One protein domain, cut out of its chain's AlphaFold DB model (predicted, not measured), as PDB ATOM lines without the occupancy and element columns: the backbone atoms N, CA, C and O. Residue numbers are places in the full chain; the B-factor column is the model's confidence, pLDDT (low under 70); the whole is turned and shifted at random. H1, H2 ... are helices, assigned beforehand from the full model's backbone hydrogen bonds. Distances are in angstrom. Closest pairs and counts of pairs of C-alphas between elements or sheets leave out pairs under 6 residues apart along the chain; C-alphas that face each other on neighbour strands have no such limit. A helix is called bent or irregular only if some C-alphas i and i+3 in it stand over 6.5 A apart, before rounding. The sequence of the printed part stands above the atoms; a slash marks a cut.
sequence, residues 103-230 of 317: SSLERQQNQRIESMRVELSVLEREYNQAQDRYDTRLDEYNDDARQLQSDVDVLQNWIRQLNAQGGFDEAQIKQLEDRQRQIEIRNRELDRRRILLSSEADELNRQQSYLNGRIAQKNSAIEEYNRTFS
ATOM      1  N   SER A 103      17.091  35.197  73.407       90.81
ATOM      2  CA  SER A 103      16.559  36.131  72.399       90.81
ATOM      3  C   SER A 103      17.654  37.011  71.790       90.81
ATOM      4  O   SER A 103      17.655  37.299  70.592       90.81
ATOM      5  N   SER A 104      18.636  37.423  72.594       91.44
ATOM      6  CA  SER A 104      19.825  38.126  72.100       91.44
ATOM      7  C   SER A 104      20.678  37.240  71.187       91.44
ATOM      8  O   SER A 104      21.075  37.692  70.111       91.44
ATOM      9  N   LEU A 105      20.909  35.978  71.566       92.94
ATOM     10  CA  LEU A 105      21.637  35.017  70.733       92.94
ATOM     11  C   LEU A 105      20.904  34.736  69.413       92.94
ATOM     12  O   LEU A 105      21.536  34.686  68.359       92.94
ATOM     13  N   GLU A 106      19.579  34.605  69.456       93.19
ATOM     14  CA  GLU A 106      18.747  34.396  68.271       93.19
ATOM     15  C   GLU A 106      18.903  35.541  67.265       93.19
ATOM     16  O   GLU A 106      19.180  35.311  66.085       93.19
ATOM     17  N   ARG A 107      18.799  36.790  67.740       91.06
ATOM     18  CA  ARG A 107      19.007  37.986  66.910       91.06
ATOM     19  C   ARG A 107      20.402  38.009  66.295       91.06
ATOM     20  O   ARG A 107      20.530  38.289  65.105       91.06
ATOM     21  N   GLN A 108      21.432  37.684  67.075       92.75
ATOM     22  CA  GLN A 108      22.809  37.631  66.587       92.75
ATOM     23  C   GLN A 108      22.985  36.574  65.485       92.75
ATOM     24  O   GLN A 108      23.607  36.851  64.456       92.75
ATOM     25  N   GLN A 109      22.431  35.371  65.668       94.38
ATOM     26  CA  GLN A 109      22.496  34.325  64.644       94.38
ATOM     27  C   GLN A 109      21.741  34.725  63.372       94.38
ATOM     28  O   GLN A 109      22.282  34.566  62.277       94.38
ATOM     29  N   ASN A 110      20.554  35.320  63.505       92.94
ATOM     30  CA  ASN A 110      19.802  35.845  62.366       92.94
ATOM     31  C   ASN A 110      20.596  36.911  61.599       92.94
ATOM     32  O   ASN A 110      20.760  36.798  60.386       92.94
ATOM     33  N   GLN A 111      21.184  37.892  62.288       94.44
ATOM     34  CA  GLN A 111      22.030  38.916  61.659       94.44
ATOM     35  C   GLN A 111      23.227  38.311  60.916       94.44
ATOM     36  O   GLN A 111      23.578  38.762  59.821       94.44
ATOM     37  N   ARG A 112      23.840  37.265  61.482       96.44
ATOM     38  CA  ARG A 112      24.936  36.534  60.838       96.44
ATOM     39  C   ARG A 112      24.469  35.847  59.552       96.44
ATOM     40  O   ARG A 112      25.159  35.954  58.539       96.44
ATOM     41  N   ILE A 113      23.313  35.183  59.571       97.19
ATOM     42  CA  ILE A 113      22.724  34.542  58.384       97.19
ATOM     43  C   ILE A 113      22.408  35.584  57.306       97.19
ATOM     44  O   ILE A 113      22.745  35.367  56.140       97.19
ATOM     45  N   GLU A 114      21.826  36.728  57.670       96.56
ATOM     46  CA  GLU A 114      21.561  37.805  56.707       96.56
ATOM     47  C   GLU A 114      22.854  38.366  56.105       96.56
ATOM     48  O   GLU A 114      22.944  38.552  54.892       96.56
ATOM     49  N   SER A 115      23.897  38.542  56.917       97.19
ATOM     50  CA  SER A 115      25.216  38.976  56.430       97.19
ATOM     51  C   SER A 115      25.793  37.992  55.406       97.19
ATOM     52  O   SER A 115      26.274  38.410  54.353       97.19
ATOM     53  N   MET A 116      25.674  36.682  55.658       97.88
ATOM     54  CA  MET A 116      26.091  35.644  54.705       97.88
ATOM     55  C   MET A 116      25.280  35.679  53.404       97.88
ATOM     56  O   MET A 116      25.834  35.423  52.336       97.88
ATOM     57  N   ARG A 117      23.977  35.992  53.459       96.44
ATOM     58  CA  ARG A 117      23.141  36.145  52.253       96.44
ATOM     59  C   ARG A 117      23.579  37.334  51.409       96.44
ATOM     60  O   ARG A 117      23.689  37.199  50.192       96.44
ATOM     61  N   VAL A 118      23.842  38.475  52.047       97.44
ATOM     62  CA  VAL A 118      24.333  39.674  51.355       97.44
ATOM     63  C   VAL A 118      25.666  39.376  50.679       97.44
ATOM     64  O   VAL A 118      25.808  39.657  49.489       97.44
ATOM     65  N   GLU A 119      26.598  38.750  51.399       96.50
ATOM     66  CA  GLU A 119      27.903  38.368  50.861       96.50
ATOM     67  C   GLU A 119      27.778  37.434  49.647       96.50
ATOM     68  O   GLU A 119      28.339  37.718  48.589       96.50
ATOM     69  N   LEU A 120      26.985  36.364  49.763       98.00
ATOM     70  CA  LEU A 120      26.739  35.432  48.660       98.00
ATOM     71  C   LEU A 120      26.166  36.133  47.430       98.00
ATOM     72  O   LEU A 120      26.624  35.869  46.326       98.00
ATOM     73  N   SER A 121      25.243  37.081  47.613       97.31
ATOM     74  CA  SER A 121      24.679  37.825  46.483       97.31
ATOM     75  C   SER A 121      25.737  38.620  45.709       97.31
ATOM     76  O   SER A 121      25.613  38.796  44.499       97.31
ATOM     77  N   VAL A 122      26.764  39.138  46.398       97.81
ATOM     78  CA  VAL A 122      27.872  39.870  45.765       97.81
ATOM     79  C   VAL A 122      28.731  38.898  44.967       97.81
ATOM     80  O   VAL A 122      28.940  39.124  43.778       97.81
ATOM     81  N   LEU A 123      29.139  37.791  45.591       97.62
ATOM     82  CA  LEU A 123      29.971  36.769  44.956       97.62
ATOM     83  C   LEU A 123      29.289  36.140  43.730       97.62
ATOM     84  O   LEU A 123      29.935  35.930  42.708       97.62
ATOM     85  N   GLU A 124      27.982  35.871  43.801       98.06
ATOM     86  CA  GLU A 124      27.200  35.336  42.677       98.06
ATOM     87  C   GLU A 124      27.182  36.312  41.491       98.06
ATOM     88  O   GLU A 124      27.347  35.900  40.344       98.06
ATOM     89  N   ARG A 125      27.036  37.620  41.752       98.38
ATOM     90  CA  ARG A 125      27.098  38.639  40.690       98.38
ATOM     91  C   ARG A 125      28.482  38.716  40.055       98.38
ATOM     92  O   ARG A 125      28.572  38.808  38.834       98.38
ATOM     93  N   GLU A 126      29.540  38.690  40.860       97.31
ATOM     94  CA  GLU A 126      30.922  38.736  40.366       97.31
ATOM     95  C   GLU A 126      31.262  37.511  39.512       97.31
ATOM     96  O   GLU A 126      31.830  37.662  38.428       97.31
ATOM     97  N   TYR A 127      30.849  36.323  39.960       98.44
ATOM     98  CA  TYR A 127      31.011  35.075  39.221       98.44
ATOM     99  C   TYR A 127      30.274  35.108  37.880       98.44
ATOM    100  O   TYR A 127      30.896  34.864  36.849       98.44
ATOM    101  N   ASN A 128      28.993  35.490  37.867       98.44
ATOM    102  CA  ASN A 128      28.212  35.564  36.627       98.44
ATOM    103  C   ASN A 128      28.840  36.548  35.629       98.44
ATOM    104  O   ASN A 128      28.989  36.237  34.454       98.44
ATOM    105  N   GLN A 129      29.308  37.709  36.099       98.44
ATOM    106  CA  GLN A 129      30.007  38.663  35.236       98.44
ATOM    107  C   GLN A 129      31.336  38.122  34.696       98.44
ATOM    108  O   GLN A 129      31.744  38.479  33.589       98.44
ATOM    109  N   ALA A 130      32.068  37.330  35.482       98.06
ATOM    110  CA  ALA A 130      33.291  36.682  35.019       98.06
ATOM    111  C   ALA A 130      32.985  35.596  33.980       98.06
ATOM    112  O   ALA A 130      33.700  35.508  32.984       98.06
ATOM    113  N   GLN A 131      31.905  34.845  34.182       98.69
ATOM    114  CA  GLN A 131      31.422  33.835  33.251       98.69
ATOM    115  C   GLN A 131      31.011  34.458  31.910       98.69
ATOM    116  O   GLN A 131      31.528  34.042  30.880       98.69
ATOM    117  N   ASP A 132      30.213  35.530  31.917       98.69
ATOM    118  CA  ASP A 132      29.799  36.230  30.689       98.69
ATOM    119  C   ASP A 132      31.007  36.725  29.868       98.69
ATOM    120  O   ASP A 132      31.036  36.652  28.634       98.69
ATOM    121  N   ARG A 133      32.043  37.234  30.555       98.25
ATOM    122  CA  ARG A 133      33.291  37.679  29.912       98.25
ATOM    123  C   ARG A 133      34.076  36.518  29.314       98.25
ATOM    124  O   ARG A 133      34.643  36.681  28.235       98.25
ATOM    125  N   TYR A 134      34.144  35.396  30.021       98.69
ATOM    126  CA  TYR A 134      34.803  34.190  29.537       98.69
ATOM    127  C   TYR A 134      34.101  33.648  28.289       98.69
ATOM    128  O   TYR A 134      34.764  33.430  27.277       98.69
ATOM    129  N   ASP A 135      32.772  33.528  28.327       98.69
ATOM    130  CA  ASP A 135      31.968  33.024  27.210       98.69
ATOM    131  C   ASP A 135      32.151  33.901  25.962       98.69
ATOM    132  O   ASP A 135      32.441  33.396  24.879       98.69
ATOM    133  N   THR A 136      32.131  35.229  26.133       98.62
ATOM    134  CA  THR A 136      32.403  36.180  25.040       98.62
ATOM    135  C   THR A 136      33.789  35.960  24.420       98.62
ATOM    136  O   THR A 136      33.927  35.880  23.201       98.62
ATOM    137  N   ARG A 137      34.838  35.833  25.244       98.38
ATOM    138  CA  ARG A 137      36.215  35.621  24.756       98.38
ATOM    139  C   ARG A 137      36.396  34.253  24.103       98.38
ATOM    140  O   ARG A 137      37.213  34.115  23.191       98.38
ATOM    141  N   LEU A 138      35.679  33.242  24.584       98.69
ATOM    142  CA  LEU A 138      35.691  31.902  24.013       98.69
ATOM    143  C   LEU A 138      35.067  31.907  22.614       98.69
ATOM    144  O   LEU A 138      35.635  31.309  21.697       98.69
ATOM    145  N   ASP A 139      33.958  32.618  22.429       98.69
ATOM    146  CA  ASP A 139      33.325  32.795  21.121       98.69
ATOM    147  C   ASP A 139      34.248  33.534  20.143       98.69
ATOM    148  O   ASP A 139      34.500  33.027  19.046       98.69
ATOM    149  N   GLU A 140      34.850  34.651  20.567       98.06
ATOM    150  CA  GLU A 140      35.838  35.398  19.771       98.06
ATOM    151  C   GLU A 140      37.035  34.523  19.363       98.06
ATOM    152  O   GLU A 140      37.462  34.527  18.206       98.06
ATOM    153  N   TYR A 141      37.575  33.733  20.296       98.56
ATOM    154  CA  TYR A 141      38.660  32.791  20.017       98.56
ATOM    155  C   TYR A 141      38.252  31.742  18.977       98.56
ATOM    156  O   TYR A 141      39.019  31.447  18.056       98.56
ATOM    157  N   ASN A 142      37.046  31.182  19.106       98.50
ATOM    158  CA  ASN A 142      36.533  30.170  18.187       98.50
ATOM    159  C   ASN A 142      36.314  30.738  16.777       98.50
ATOM    160  O   ASN A 142      36.609  30.052  15.792       98.50
ATOM    161  N   ASP A 143      35.823  31.972  16.665       98.56
ATOM    162  CA  ASP A 143      35.693  32.689  15.394       98.56
ATOM    163  C   ASP A 143      37.053  32.942  14.739       98.56
ATOM    164  O   ASP A 143      37.262  32.592  13.571       98.56
ATOM    165  N   ASP A 144      38.014  33.470  15.495       97.94
ATOM    166  CA  ASP A 144      39.352  33.754  14.980       97.94
ATOM    167  C   ASP A 144      40.091  32.478  14.553       97.94
ATOM    168  O   ASP A 144      40.797  32.483  13.537       97.94
ATOM    169  N   ALA A 145      39.905  31.371  15.281       98.38
ATOM    170  CA  ALA A 145      40.456  30.067  14.925       98.38
ATOM    171  C   ALA A 145      39.868  29.537  13.607       98.38
ATOM    172  O   ALA A 145      40.618  29.070  12.743       98.38
ATOM    173  N   ARG A 146      38.546  29.663  13.404       98.56
ATOM    174  CA  ARG A 146      37.895  29.320  12.127       98.56
ATOM    175  C   ARG A 146      38.427  30.170  10.978       98.56
ATOM    176  O   ARG A 146      38.716  29.639   9.904       98.56
ATOM    177  N   GLN A 147      38.585  31.473  11.196       98.06
ATOM    178  CA  GLN A 147      39.098  32.370  10.167       98.06
ATOM    179  C   GLN A 147      40.562  32.066   9.824       98.06
ATOM    180  O   GLN A 147      40.919  32.075   8.648       98.06
ATOM    181  N   LEU A 148      41.409  31.764  10.812       97.94
ATOM    182  CA  LEU A 148      42.793  31.362  10.555       97.94
ATOM    183  C   LEU A 148      42.861  30.062   9.745       97.94
ATOM    184  O   LEU A 148      43.654  29.971   8.809       97.94
ATOM    185  N   GLN A 149      42.018  29.078  10.069       98.06
ATOM    186  CA  GLN A 149      41.950  27.833   9.302       98.06
ATOM    187  C   GLN A 149      41.546  28.093   7.843       98.06
ATOM    188  O   GLN A 149      42.182  27.573   6.928       98.06
ATOM    189  N   SER A 150      40.556  28.961   7.617       98.19
ATOM    190  CA  SER A 150      40.150  29.385   6.272       98.19
ATOM    191  C   SER A 150      41.301  30.049   5.501       98.19
ATOM    192  O   SER A 150      41.561  29.705   4.346       98.19
ATOM    193  N   ASP A 151      42.057  30.945   6.140       96.88
ATOM    194  CA  ASP A 151      43.220  31.599   5.527       96.88
ATOM    195  C   ASP A 151      44.314  30.593   5.131       96.88
ATOM    196  O   ASP A 151      44.918  30.715   4.057       96.88
ATOM    197  N   VAL A 152      44.558  29.586   5.978       98.25
ATOM    198  CA  VAL A 152      45.487  28.483   5.693       98.25
ATOM    199  C   VAL A 152      45.015  27.689   4.476       98.25
ATOM    200  O   VAL A 152      45.813  27.442   3.569       98.25
ATOM    201  N   ASP A 153      43.732  27.342   4.402       98.25
ATOM    202  CA  ASP A 153      43.168  26.572   3.290       98.25
ATOM    203  C   ASP A 153      43.232  27.354   1.966       98.25
ATOM    204  O   ASP A 153      43.607  26.802   0.923       98.25
ATOM    205  N   VAL A 154      42.937  28.659   2.007       97.69
ATOM    206  CA  VAL A 154      43.067  29.575   0.863       97.69
ATOM    207  C   VAL A 154      44.516  29.640   0.384       97.69
ATOM    208  O   VAL A 154      44.769  29.508  -0.819       97.69
ATOM    209  N   LEU A 155      45.477  29.797   1.302       97.44
ATOM    210  CA  LEU A 155      46.901  29.827   0.970       97.44
ATOM    211  C   LEU A 155      47.357  28.509   0.334       97.44
ATOM    212  O   LEU A 155      48.002  28.519  -0.715       97.44
ATOM    213  N   GLN A 156      46.990  27.371   0.925       97.75
ATOM    214  CA  GLN A 156      47.325  26.050   0.391       97.75
ATOM    215  C   GLN A 156      46.734  25.828  -1.005       97.75
ATOM    216  O   GLN A 156      47.388  25.243  -1.871       97.75
ATOM    217  N   ASN A 157      45.507  26.295  -1.247       97.94
ATOM    218  CA  ASN A 157      44.883  26.190  -2.560       97.94
ATOM    219  C   ASN A 157      45.606  27.032  -3.614       97.94
ATOM    220  O   ASN A 157      45.870  26.543  -4.712       97.94
ATOM    221  N   TRP A 158      45.977  28.261  -3.264       97.31
ATOM    222  CA  TRP A 158      46.752  29.134  -4.141       97.31
ATOM    223  C   TRP A 158      48.127  28.536  -4.478       97.31
ATOM    224  O   TRP A 158      48.501  28.492  -5.649       97.31
ATOM    225  N   ILE A 159      48.825  27.958  -3.490       97.25
ATOM    226  CA  ILE A 159      50.092  27.232  -3.703       97.25
ATOM    227  C   ILE A 159      49.910  26.081  -4.706       97.25
ATOM    228  O   ILE A 159      50.719  25.923  -5.620       97.25
ATOM    229  N   ARG A 160      48.844  25.277  -4.573       97.25
ATOM    230  CA  ARG A 160      48.556  24.174  -5.512       97.25
ATOM    231  C   ARG A 160      48.309  24.673  -6.936       97.25
ATOM    232  O   ARG A 160      48.805  24.060  -7.878       97.25
ATOM    233  N   GLN A 161      47.564  25.767  -7.090       95.88
ATOM    234  CA  GLN A 161      47.269  26.357  -8.399       95.88
ATOM    235  C   GLN A 161      48.538  26.852  -9.099       95.88
ATOM    236  O   GLN A 161      48.735  26.537 -10.270       95.88
ATOM    237  N   LEU A 162      49.417  27.559  -8.385       94.94
ATOM    238  CA  LEU A 162      50.672  28.060  -8.951       94.94
ATOM    239  C   LEU A 162      51.641  26.932  -9.313       94.94
ATOM    240  O   LEU A 162      52.202  26.925 -10.408       94.94
ATOM    241  N   ASN A 163      51.764  25.908  -8.465       93.81
ATOM    242  CA  ASN A 163      52.568  24.725  -8.784       93.81
ATOM    243  C   ASN A 163      52.092  24.021 -10.067       93.81
ATOM    244  O   ASN A 163      52.915  23.560 -10.855       93.81
ATOM    245  N   ALA A 164      50.779  23.979 -10.314       95.56
ATOM    246  CA  ALA A 164      50.223  23.425 -11.549       95.56
ATOM    247  C   ALA A 164      50.491  24.301 -12.792       95.56
ATOM    248  O   ALA A 164      50.447  23.795 -13.911       95.56
ATOM    249  N   GLN A 165      50.778  25.593 -12.610       93.75
ATOM    250  CA  GLN A 165      51.025  26.573 -13.677       93.75
ATOM    251  C   GLN A 165      52.518  26.799 -13.970       93.75
ATOM    252  O   GLN A 165      52.862  27.695 -14.738       93.75
ATOM    253  N   GLY A 166      53.406  25.975 -13.408       92.25
ATOM    254  CA  GLY A 166      54.852  26.065 -13.636       92.25
ATOM    255  C   GLY A 166      55.652  26.663 -12.477       92.25
ATOM    256  O   GLY A 166      56.852  26.872 -12.632       92.25
ATOM    257  N   GLY A 167      55.030  26.883 -11.315       91.12
ATOM    258  CA  GLY A 167      55.698  27.362 -10.102       91.12
ATOM    259  C   GLY A 167      55.468  28.849  -9.835       91.12
ATOM    260  O   GLY A 167      54.510  29.436 -10.330       91.12
ATOM    261  N   PHE A 168      56.328  29.438  -9.003       95.31
ATOM    262  CA  PHE A 168      56.199  30.818  -8.530       95.31
ATOM    263  C   PHE A 168      57.171  31.751  -9.256       95.31
ATOM    264  O   PHE A 168      58.349  31.416  -9.408       95.31
ATOM    265  N   ASP A 169      56.702  32.940  -9.631       95.44
ATOM    266  CA  ASP A 169      57.574  34.069  -9.970       95.44
ATOM    267  C   ASP A 169      58.053  34.828  -8.711       95.44
ATOM    268  O   ASP A 169      57.605  34.578  -7.591       95.44
ATOM    269  N   GLU A 170      58.980  35.774  -8.883       94.75
ATOM    270  CA  GLU A 170      59.566  36.539  -7.772       94.75
ATOM    271  C   GLU A 170      58.519  37.342  -6.972       94.75
ATOM    272  O   GLU A 170      58.584  37.414  -5.740       94.75
ATOM    273  N   ALA A 171      57.510  37.905  -7.641       95.44
ATOM    274  CA  ALA A 171      56.454  38.664  -6.976       95.44
ATOM    275  C   ALA A 171      55.523  37.743  -6.171       95.44
ATOM    276  O   ALA A 171      55.112  38.088  -5.059       95.44
ATOM    277  N   GLN A 172      55.216  36.560  -6.701       95.69
ATOM    278  CA  GLN A 172      54.414  35.533  -6.044       95.69
ATOM    279  C   GLN A 172      55.151  34.912  -4.853       95.69
ATOM    280  O   GLN A 172      54.519  34.661  -3.829       95.69
ATOM    281  N   ILE A 173      56.472  34.727  -4.926       95.44
ATOM    282  CA  ILE A 173      57.285  34.305  -3.772       95.44
ATOM    283  C   ILE A 173      57.150  35.323  -2.639       95.44
ATOM    284  O   ILE A 173      56.828  34.950  -1.512       95.44
ATOM    285  N   LYS A 174      57.287  36.617  -2.939       96.31
ATOM    286  CA  LYS A 174      57.125  37.664  -1.923       96.31
ATOM    287  C   LYS A 174      55.720  37.656  -1.302       96.31
ATOM    288  O   LYS A 174      55.574  37.753  -0.087       96.31
ATOM    289  N   GLN A 175      54.676  37.493  -2.118       96.12
ATOM    290  CA  GLN A 175      53.300  37.376  -1.618       96.12
ATOM    291  C   GLN A 175      53.086  36.131  -0.745       96.12
ATOM    292  O   GLN A 175      52.327  36.190   0.225       96.12
ATOM    293  N   LEU A 176      53.728  35.009  -1.081       95.62
ATOM    294  CA  LEU A 176      53.697  33.784  -0.283       95.62
ATOM    295  C   LEU A 176      54.325  34.016   1.092       95.62
ATOM    296  O   LEU A 176      53.688  33.711   2.101       95.62
ATOM    297  N   GLU A 177      55.523  34.600   1.134       96.88
ATOM    298  CA  GLU A 177      56.225  34.927   2.378       96.88
ATOM    299  C   GLU A 177      55.401  35.871   3.264       96.88
ATOM    300  O   GLU A 177      55.262  35.635   4.469       96.88
ATOM    301  N   ASP A 178      54.793  36.905   2.673       97.19
ATOM    302  CA  ASP A 178      53.937  37.846   3.396       97.19
ATOM    303  C   ASP A 178      52.707  37.139   3.995       97.19
ATOM    304  O   ASP A 178      52.403  37.317   5.178       97.19
ATOM    305  N   ARG A 179      52.021  36.281   3.226       97.00
ATOM    306  CA  ARG A 179      50.853  35.516   3.708       97.00
ATOM    307  C   ARG A 179      51.224  34.516   4.803       97.00
ATOM    308  O   ARG A 179      50.511  34.424   5.803       97.00
ATOM    309  N   GLN A 180      52.340  33.801   4.651       97.44
ATOM    310  CA  GLN A 180      52.852  32.880   5.671       97.44
ATOM    311  C   GLN A 180      53.162  33.616   6.976       97.44
ATOM    312  O   GLN A 180      52.746  33.172   8.047       97.44
ATOM    313  N   ARG A 181      53.810  34.784   6.890       98.00
ATOM    314  CA  ARG A 181      54.108  35.617   8.058       98.00
ATOM    315  C   ARG A 181      52.839  36.083   8.772       98.00
ATOM    316  O   ARG A 181      52.799  36.058  10.000       98.00
ATOM    317  N   GLN A 182      51.803  36.491   8.035       96.81
ATOM    318  CA  GLN A 182      50.526  36.900   8.637       96.81
ATOM    319  C   GLN A 182      49.839  35.742   9.372       96.81
ATOM    320  O   GLN A 182      49.402  35.916  10.510       96.81
ATOM    321  N   ILE A 183      49.806  34.548   8.771       98.06
ATOM    322  CA  ILE A 183      49.276  33.335   9.415       98.06
ATOM    323  C   ILE A 183      50.063  33.012  10.691       98.06
ATOM    324  O   ILE A 183      49.458  32.753  11.727       98.06
ATOM    325  N   GLU A 184      51.394  33.081  10.661       97.94
ATOM    326  CA  GLU A 184      52.228  32.809  11.838       97.94
ATOM    327  C   GLU A 184      51.993  33.822  12.973       97.94
ATOM    328  O   GLU A 184      51.959  33.452  14.150       97.94
ATOM    329  N   ILE A 185      51.813  35.107  12.648       97.94
ATOM    330  CA  ILE A 185      51.463  36.142  13.634       97.94
ATOM    331  C   ILE A 185      50.105  35.831  14.273       97.94
ATOM    332  O   ILE A 185      50.008  35.806  15.500       97.94
ATOM    333  N   ARG A 186      49.083  35.540  13.460       97.31
ATOM    334  CA  ARG A 186      47.736  35.201  13.950       97.31
ATOM    335  C   ARG A 186      47.726  33.922  14.785       97.31
ATOM    336  O   ARG A 186      47.073  33.882  15.821       97.31
ATOM    337  N   ASN A 187      48.487  32.907  14.381       97.88
ATOM    338  CA  ASN A 187      48.599  31.651  15.118       97.88
ATOM    339  C   ASN A 187      49.227  31.857  16.506       97.88
ATOM    340  O   ASN A 187      48.732  31.329  17.497       97.88
ATOM    341  N   ARG A 188      50.288  32.674  16.597       98.25
ATOM    342  CA  ARG A 188      50.909  33.025  17.888       98.25
ATOM    343  C   ARG A 188      49.972  33.823  18.790       98.25
ATOM    344  O   ARG A 188      49.998  33.637  20.002       98.25
ATOM    345  N   GLU A 189      49.167  34.710  18.217       97.12
ATOM    346  CA  GLU A 189      48.160  35.453  18.972       97.12
ATOM    347  C   GLU A 189      47.059  34.529  19.509       97.12
ATOM    348  O   GLU A 189      46.723  34.600  20.691       97.12
ATOM    349  N   LEU A 190      46.559  33.597  18.691       98.00
ATOM    350  CA  LEU A 190      45.573  32.613  19.141       98.00
ATOM    351  C   LEU A 190      46.107  31.700  20.243       98.00
ATOM    352  O   LEU A 190      45.391  31.448  21.209       98.00
ATOM    353  N   ASP A 191      47.363  31.254  20.164       98.06
ATOM    354  CA  ASP A 191      47.945  30.431  21.230       98.06
ATOM    355  C   ASP A 191      48.038  31.194  22.565       98.06
ATOM    356  O   ASP A 191      47.722  30.639  23.620       98.06
ATOM    357  N   ARG A 192      48.356  32.496  22.539       98.19
ATOM    358  CA  ARG A 192      48.314  33.339  23.750       98.19
ATOM    359  C   ARG A 192      46.906  33.437  24.325       98.19
ATOM    360  O   ARG A 192      46.736  33.284  25.533       98.19
ATOM    361  N   ARG A 193      45.898  33.663  23.480       97.94
ATOM    362  CA  ARG A 193      44.493  33.729  23.913       97.94
ATOM    363  C   ARG A 193      44.007  32.400  24.481       97.94
ATOM    364  O   ARG A 193      43.340  32.404  25.507       97.94
ATOM    365  N   ARG A 194      44.411  31.271  23.892       98.31
ATOM    366  CA  ARG A 194      44.134  29.924  24.416       98.31
ATOM    367  C   ARG A 194      44.677  29.744  25.835       98.31
ATOM    368  O   ARG A 194      43.976  29.212  26.691       98.31
ATOM    369  N   ILE A 195      45.910  30.188  26.090       98.31
ATOM    370  CA  ILE A 195      46.528  30.117  27.426       98.31
ATOM    371  C   ILE A 195      45.761  30.992  28.426       98.31
ATOM    372  O   ILE A 195      45.480  30.540  29.536       98.31
ATOM    373  N   LEU A 196      45.387  32.214  28.035       97.44
ATOM    374  CA  LEU A 196      44.593  33.112  28.880       97.44
ATOM    375  C   LEU A 196      43.215  32.519  29.206       97.44
ATOM    376  O   LEU A 196      42.862  32.451  30.379       97.44
ATOM    377  N   LEU A 197      42.492  32.006  28.206       98.56
ATOM    378  CA  LEU A 197      41.204  31.330  28.395       98.56
ATOM    379  C   LEU A 197      41.321  30.128  29.339       98.56
ATOM    380  O   LEU A 197      40.471  29.943  30.205       98.56
ATOM    381  N   SER A 198      42.384  29.326  29.224       98.19
ATOM    382  CA  SER A 198      42.625  28.222  30.164       98.19
ATOM    383  C   SER A 198      42.782  28.726  31.601       98.19
ATOM    384  O   SER A 198      42.206  28.149  32.519       98.19
ATOM    385  N   SER A 199      43.527  29.815  31.804       98.19
ATOM    386  CA  SER A 199      43.706  30.416  33.129       98.19
ATOM    387  C   SER A 199      42.412  31.020  33.685       98.19
ATOM    388  O   SER A 199      42.186  30.962  34.894       98.19
ATOM    389  N   GLU A 200      41.579  31.624  32.834       98.12
ATOM    390  CA  GLU A 200      40.269  32.168  33.215       98.12
ATOM    391  C   GLU A 200      39.291  31.049  33.600       98.12
ATOM    392  O   GLU A 200      38.608  31.163  34.616       98.12
ATOM    393  N   ALA A 201      39.284  29.935  32.861       98.62
ATOM    394  CA  ALA A 201      38.487  28.756  33.198       98.62
ATOM    395  C   ALA A 201      38.886  28.167  34.564       98.62
ATOM    396  O   ALA A 201      38.025  27.854  35.389       98.62
ATOM    397  N   ASP A 202      40.188  28.069  34.844       98.56
ATOM    398  CA  ASP A 202      40.685  27.615  36.146       98.56
ATOM    399  C   ASP A 202      40.263  28.555  37.286       98.56
ATOM    400  O   ASP A 202      39.956  28.098  38.390       98.56
ATOM    401  N   GLU A 203      40.238  29.867  37.042       97.88
ATOM    402  CA  GLU A 203      39.768  30.853  38.017       97.88
ATOM    403  C   GLU A 203      38.261  30.749  38.262       97.88
ATOM    404  O   GLU A 203      37.842  30.709  39.419       97.88
ATOM    405  N   LEU A 204      37.448  30.606  37.212       98.56
ATOM    406  CA  LEU A 204      36.007  30.371  37.345       98.56
ATOM    407  C   LEU A 204      35.713  29.104  38.158       98.56
ATOM    408  O   LEU A 204      34.864  29.128  39.048       98.56
ATOM    409  N   ASN A 205      36.460  28.020  37.932       98.44
ATOM    410  CA  ASN A 205      36.327  26.784  38.709       98.44
ATOM    411  C   ASN A 205      36.666  26.988  40.200       98.44
ATOM    412  O   ASN A 205      35.990  26.442  41.084       98.44
ATOM    413  N   ARG A 206      37.691  27.795  40.507       98.44
ATOM    414  CA  ARG A 206      38.028  28.171  41.892       98.44
ATOM    415  C   ARG A 206      36.927  29.016  42.529       98.44
ATOM    416  O   ARG A 206      36.518  28.716  43.652       98.44
ATOM    417  N   GLN A 207      36.420  30.021  41.819       98.06
ATOM    418  CA  GLN A 207      35.334  30.884  42.291       98.06
ATOM    419  C   GLN A 207      34.051  30.091  42.546       98.06
ATOM    420  O   GLN A 207      33.437  30.248  43.599       98.06
ATOM    421  N   GLN A 208      33.697  29.170  41.648       98.38
ATOM    422  CA  GLN A 208      32.552  28.278  41.819       98.38
ATOM    423  C   GLN A 208      32.707  27.396  43.065       98.38
ATOM    424  O   GLN A 208      31.776  27.258  43.860       98.38
ATOM    425  N   SER A 209      33.894  26.823  43.275       98.50
ATOM    426  CA  SER A 209      34.178  26.006  44.460       98.50
ATOM    427  C   SER A 209      34.063  26.821  45.753       98.50
ATOM    428  O   SER A 209      33.486  26.354  46.738       98.50
ATOM    429  N   TYR A 210      34.563  28.058  45.744       97.94
ATOM    430  CA  TYR A 210      34.458  28.980  46.871       97.94
ATOM    431  C   TYR A 210      33.003  29.380  47.165       97.94
ATOM    432  O   TYR A 210      32.573  29.315  48.320       97.94
ATOM    433  N   LEU A 211      32.227  29.714  46.129       98.25
ATOM    434  CA  LEU A 211      30.789  29.985  46.215       98.25
ATOM    435  C   LEU A 211      30.031  28.808  46.833       98.25
ATOM    436  O   LEU A 211      29.309  28.986  47.812       98.25
ATOM    437  N   ASN A 212      30.257  27.594  46.329       98.06
ATOM    438  CA  ASN A 212      29.645  26.378  46.867       98.06
ATOM    439  C   ASN A 212      29.995  26.170  48.347       98.06
ATOM    440  O   ASN A 212      29.122  25.837  49.152       98.06
ATOM    441  N   GLY A 213      31.247  26.432  48.737       98.44
ATOM    442  CA  GLY A 213      31.672  26.408  50.136       98.44
ATOM    443  C   GLY A 213      30.920  27.422  51.005       98.44
ATOM    444  O   GLY A 213      30.475  27.087  52.104       98.44
ATOM    445  N   ARG A 214      30.710  28.648  50.511       98.19
ATOM    446  CA  ARG A 214      29.935  29.682  51.218       98.19
ATOM    447  C   ARG A 214      28.449  29.349  51.320       98.19
ATOM    448  O   ARG A 214      27.848  29.576  52.371       98.19
ATOM    449  N   ILE A 215      27.866  28.759  50.279       97.81
ATOM    450  CA  ILE A 215      26.484  28.265  50.300       97.81
ATOM    451  C   ILE A 215      26.331  27.184  51.374       97.81
ATOM    452  O   ILE A 215      25.401  27.258  52.179       97.81
ATOM    453  N   ALA A 216      27.264  26.230  51.443       98.31
ATOM    454  CA  ALA A 216      27.260  25.190  52.469       98.31
ATOM    455  C   ALA A 216      27.352  25.781  53.887       98.31
ATOM    456  O   ALA A 216      26.553  25.420  54.747       98.31
ATOM    457  N   GLN A 217      28.249  26.750  54.118       97.69
ATOM    458  CA  GLN A 217      28.372  27.431  55.416       97.69
ATOM    459  C   GLN A 217      27.079  28.142  55.836       97.69
ATOM    460  O   GLN A 217      26.651  28.006  56.985       97.69
ATOM    461  N   LYS A 218      26.433  28.869  54.914       97.94
ATOM    462  CA  LYS A 218      25.131  29.502  55.170       97.94
ATOM    463  C   LYS A 218      24.073  28.453  55.520       97.94
ATOM    464  O   LYS A 218      23.319  28.649  56.468       97.94
ATOM    465  N   ASN A 219      24.008  27.350  54.774       97.19
ATOM    466  CA  ASN A 219      23.024  26.295  55.020       97.19
ATOM    467  C   ASN A 219      23.232  25.646  56.395       97.19
ATOM    468  O   ASN A 219      22.268  25.513  57.142       97.19
ATOM    469  N   SER A 220      24.477  25.359  56.789       98.00
ATOM    470  CA  SER A 220      24.782  24.867  58.138       98.00
ATOM    471  C   SER A 220      24.390  25.865  59.234       98.00
ATOM    472  O   SER A 220      23.862  25.456  60.265       98.00
ATOM    473  N   ALA A 221      24.583  27.170  59.011       96.06
ATOM    474  CA  ALA A 221      24.128  28.199  59.950       96.06
ATOM    475  C   ALA A 221      22.593  28.237  60.076       96.06
ATOM    476  O   ALA A 221      22.073  28.363  61.181       96.06
ATOM    477  N   ILE A 222      21.860  28.072  58.968       95.38
ATOM    478  CA  ILE A 222      20.390  27.972  58.973       95.38
ATOM    479  C   ILE A 222      19.926  26.702  59.701       95.38
ATOM    480  O   ILE A 222      18.979  26.749  60.482       95.38
ATOM    481  N   GLU A 223      20.584  25.564  59.481       96.38
ATOM    482  CA  GLU A 223      20.282  24.318  60.193       96.38
ATOM    483  C   GLU A 223      20.510  24.453  61.701       96.38
ATOM    484  O   GLU A 223      19.696  23.984  62.497       96.38
ATOM    485  N   GLU A 224      21.599  25.108  62.108       94.50
ATOM    486  CA  GLU A 224      21.881  25.398  63.513       94.50
ATOM    487  C   GLU A 224      20.856  26.344  64.132       94.50
ATOM    488  O   GLU A 224      20.374  26.069  65.235       94.50
ATOM    489  N   TYR A 225      20.462  27.387  63.402       93.25
ATOM    490  CA  TYR A 225      19.392  28.283  63.815       93.25
ATOM    491  C   TYR A 225      18.088  27.511  64.040       93.25
ATOM    492  O   TYR A 225      17.526  27.550  65.131       93.25
ATOM    493  N   ASN A 226      17.653  26.717  63.059       90.69
ATOM    494  CA  ASN A 226      16.418  25.938  63.153       90.69
ATOM    495  C   ASN A 226      16.451  24.929  64.313       90.69
ATOM    496  O   ASN A 226      15.455  24.738  65.011       90.69
ATOM    497  N   ARG A 227      17.603  24.294  64.558       92.25
ATOM    498  CA  ARG A 227      17.779  23.346  65.669       92.25
ATOM    499  C   ARG A 227      17.699  24.027  67.035       92.25
ATOM    500  O   ARG A 227      17.157  23.446  67.966       92.25
ATOM    501  N   THR A 228      18.241  25.235  67.150       89.56
ATOM    502  CA  THR A 228      18.379  25.960  68.426       89.56
ATOM    503  C   THR A 228      17.136  26.790  68.758       89.56
ATOM    504  O   THR A 228      16.728  26.890  69.921       89.56
ATOM    505  N   PHE A 229      16.517  27.378  67.731       89.94
ATOM    506  CA  PHE A 229      15.474  28.393  67.865       89.94
ATOM    507  C   PHE A 229      14.061  27.934  67.495       89.94
ATOM    508  O   PHE A 229      13.128  28.721  67.598       89.94
ATOM    509  N   SER A 230      13.864  26.658  67.153       81.00
ATOM    510  CA  SER A 230      12.532  26.124  66.843       81.00
ATOM    511  C   SER A 230      11.570  26.101  68.042       81.00
ATOM    512  O   SER A 230      11.963  25.951  69.200       81.00
TER     513      SER A 230
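This is residues 103 to 230 of the 317 residues of the protein "Peptidase_M10 domain-containing protein" of Balneolaceae bacterium (UniProt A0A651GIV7). A long helical hairpin: the helix H1 runs the length of the rod, the chain turns back through a tight link, and the helix H2 returns beside it, the two crossing at a small angle. The model is a thin rod, its C-alphas spanning 94 by 17 by 15 A along the three main axes. The printed part has 128 residues with two named helices, H1 then H2, and no named strand; the class is all helix. The whole is extended, with a radius of gyration of the C-alphas of 27.8 A.

H1, residues 103 to 164, comes first, and H2, residues 170 to 229, follows it. The two touch, with 38 pairs of C-alphas within 8 A. Their closest C-alphas are those of Met 116 and Lys 218, 6.2 A apart. Their centres are 6.5 A apart. Their lines stand at a shallow tilt of 18 degrees, and they run opposite ways. H1 and H2 form a helical hairpin. In both helices each O i to N i+4 pair is within hydrogen-bond range.

H1 begins at C-alpha 103, at (16.559, 36.131, 72.399), and ends at C-alpha 164, at (50.223, 23.425, -11.549), 91.3 A from first to last C-alpha. A tight link of 5 residues leads to H2. H2 begins at C-alpha 170, at (59.566, 36.539, -7.772), and ends at C-alpha 229, at (15.474, 28.393, 67.865), 87.9 A from first to last C-alpha. Neither helix is bent or irregular.

The two C-alphas farthest apart in the domain are those of Ser 103 and Gly 166, 94.7 A. The first and last printed C-alphas, those of Ser 103 and Ser 230, are 12.1 A apart. The printed part has no cut. The mean pLDDT of the printed part is 96.7, and no printed residue is under 70.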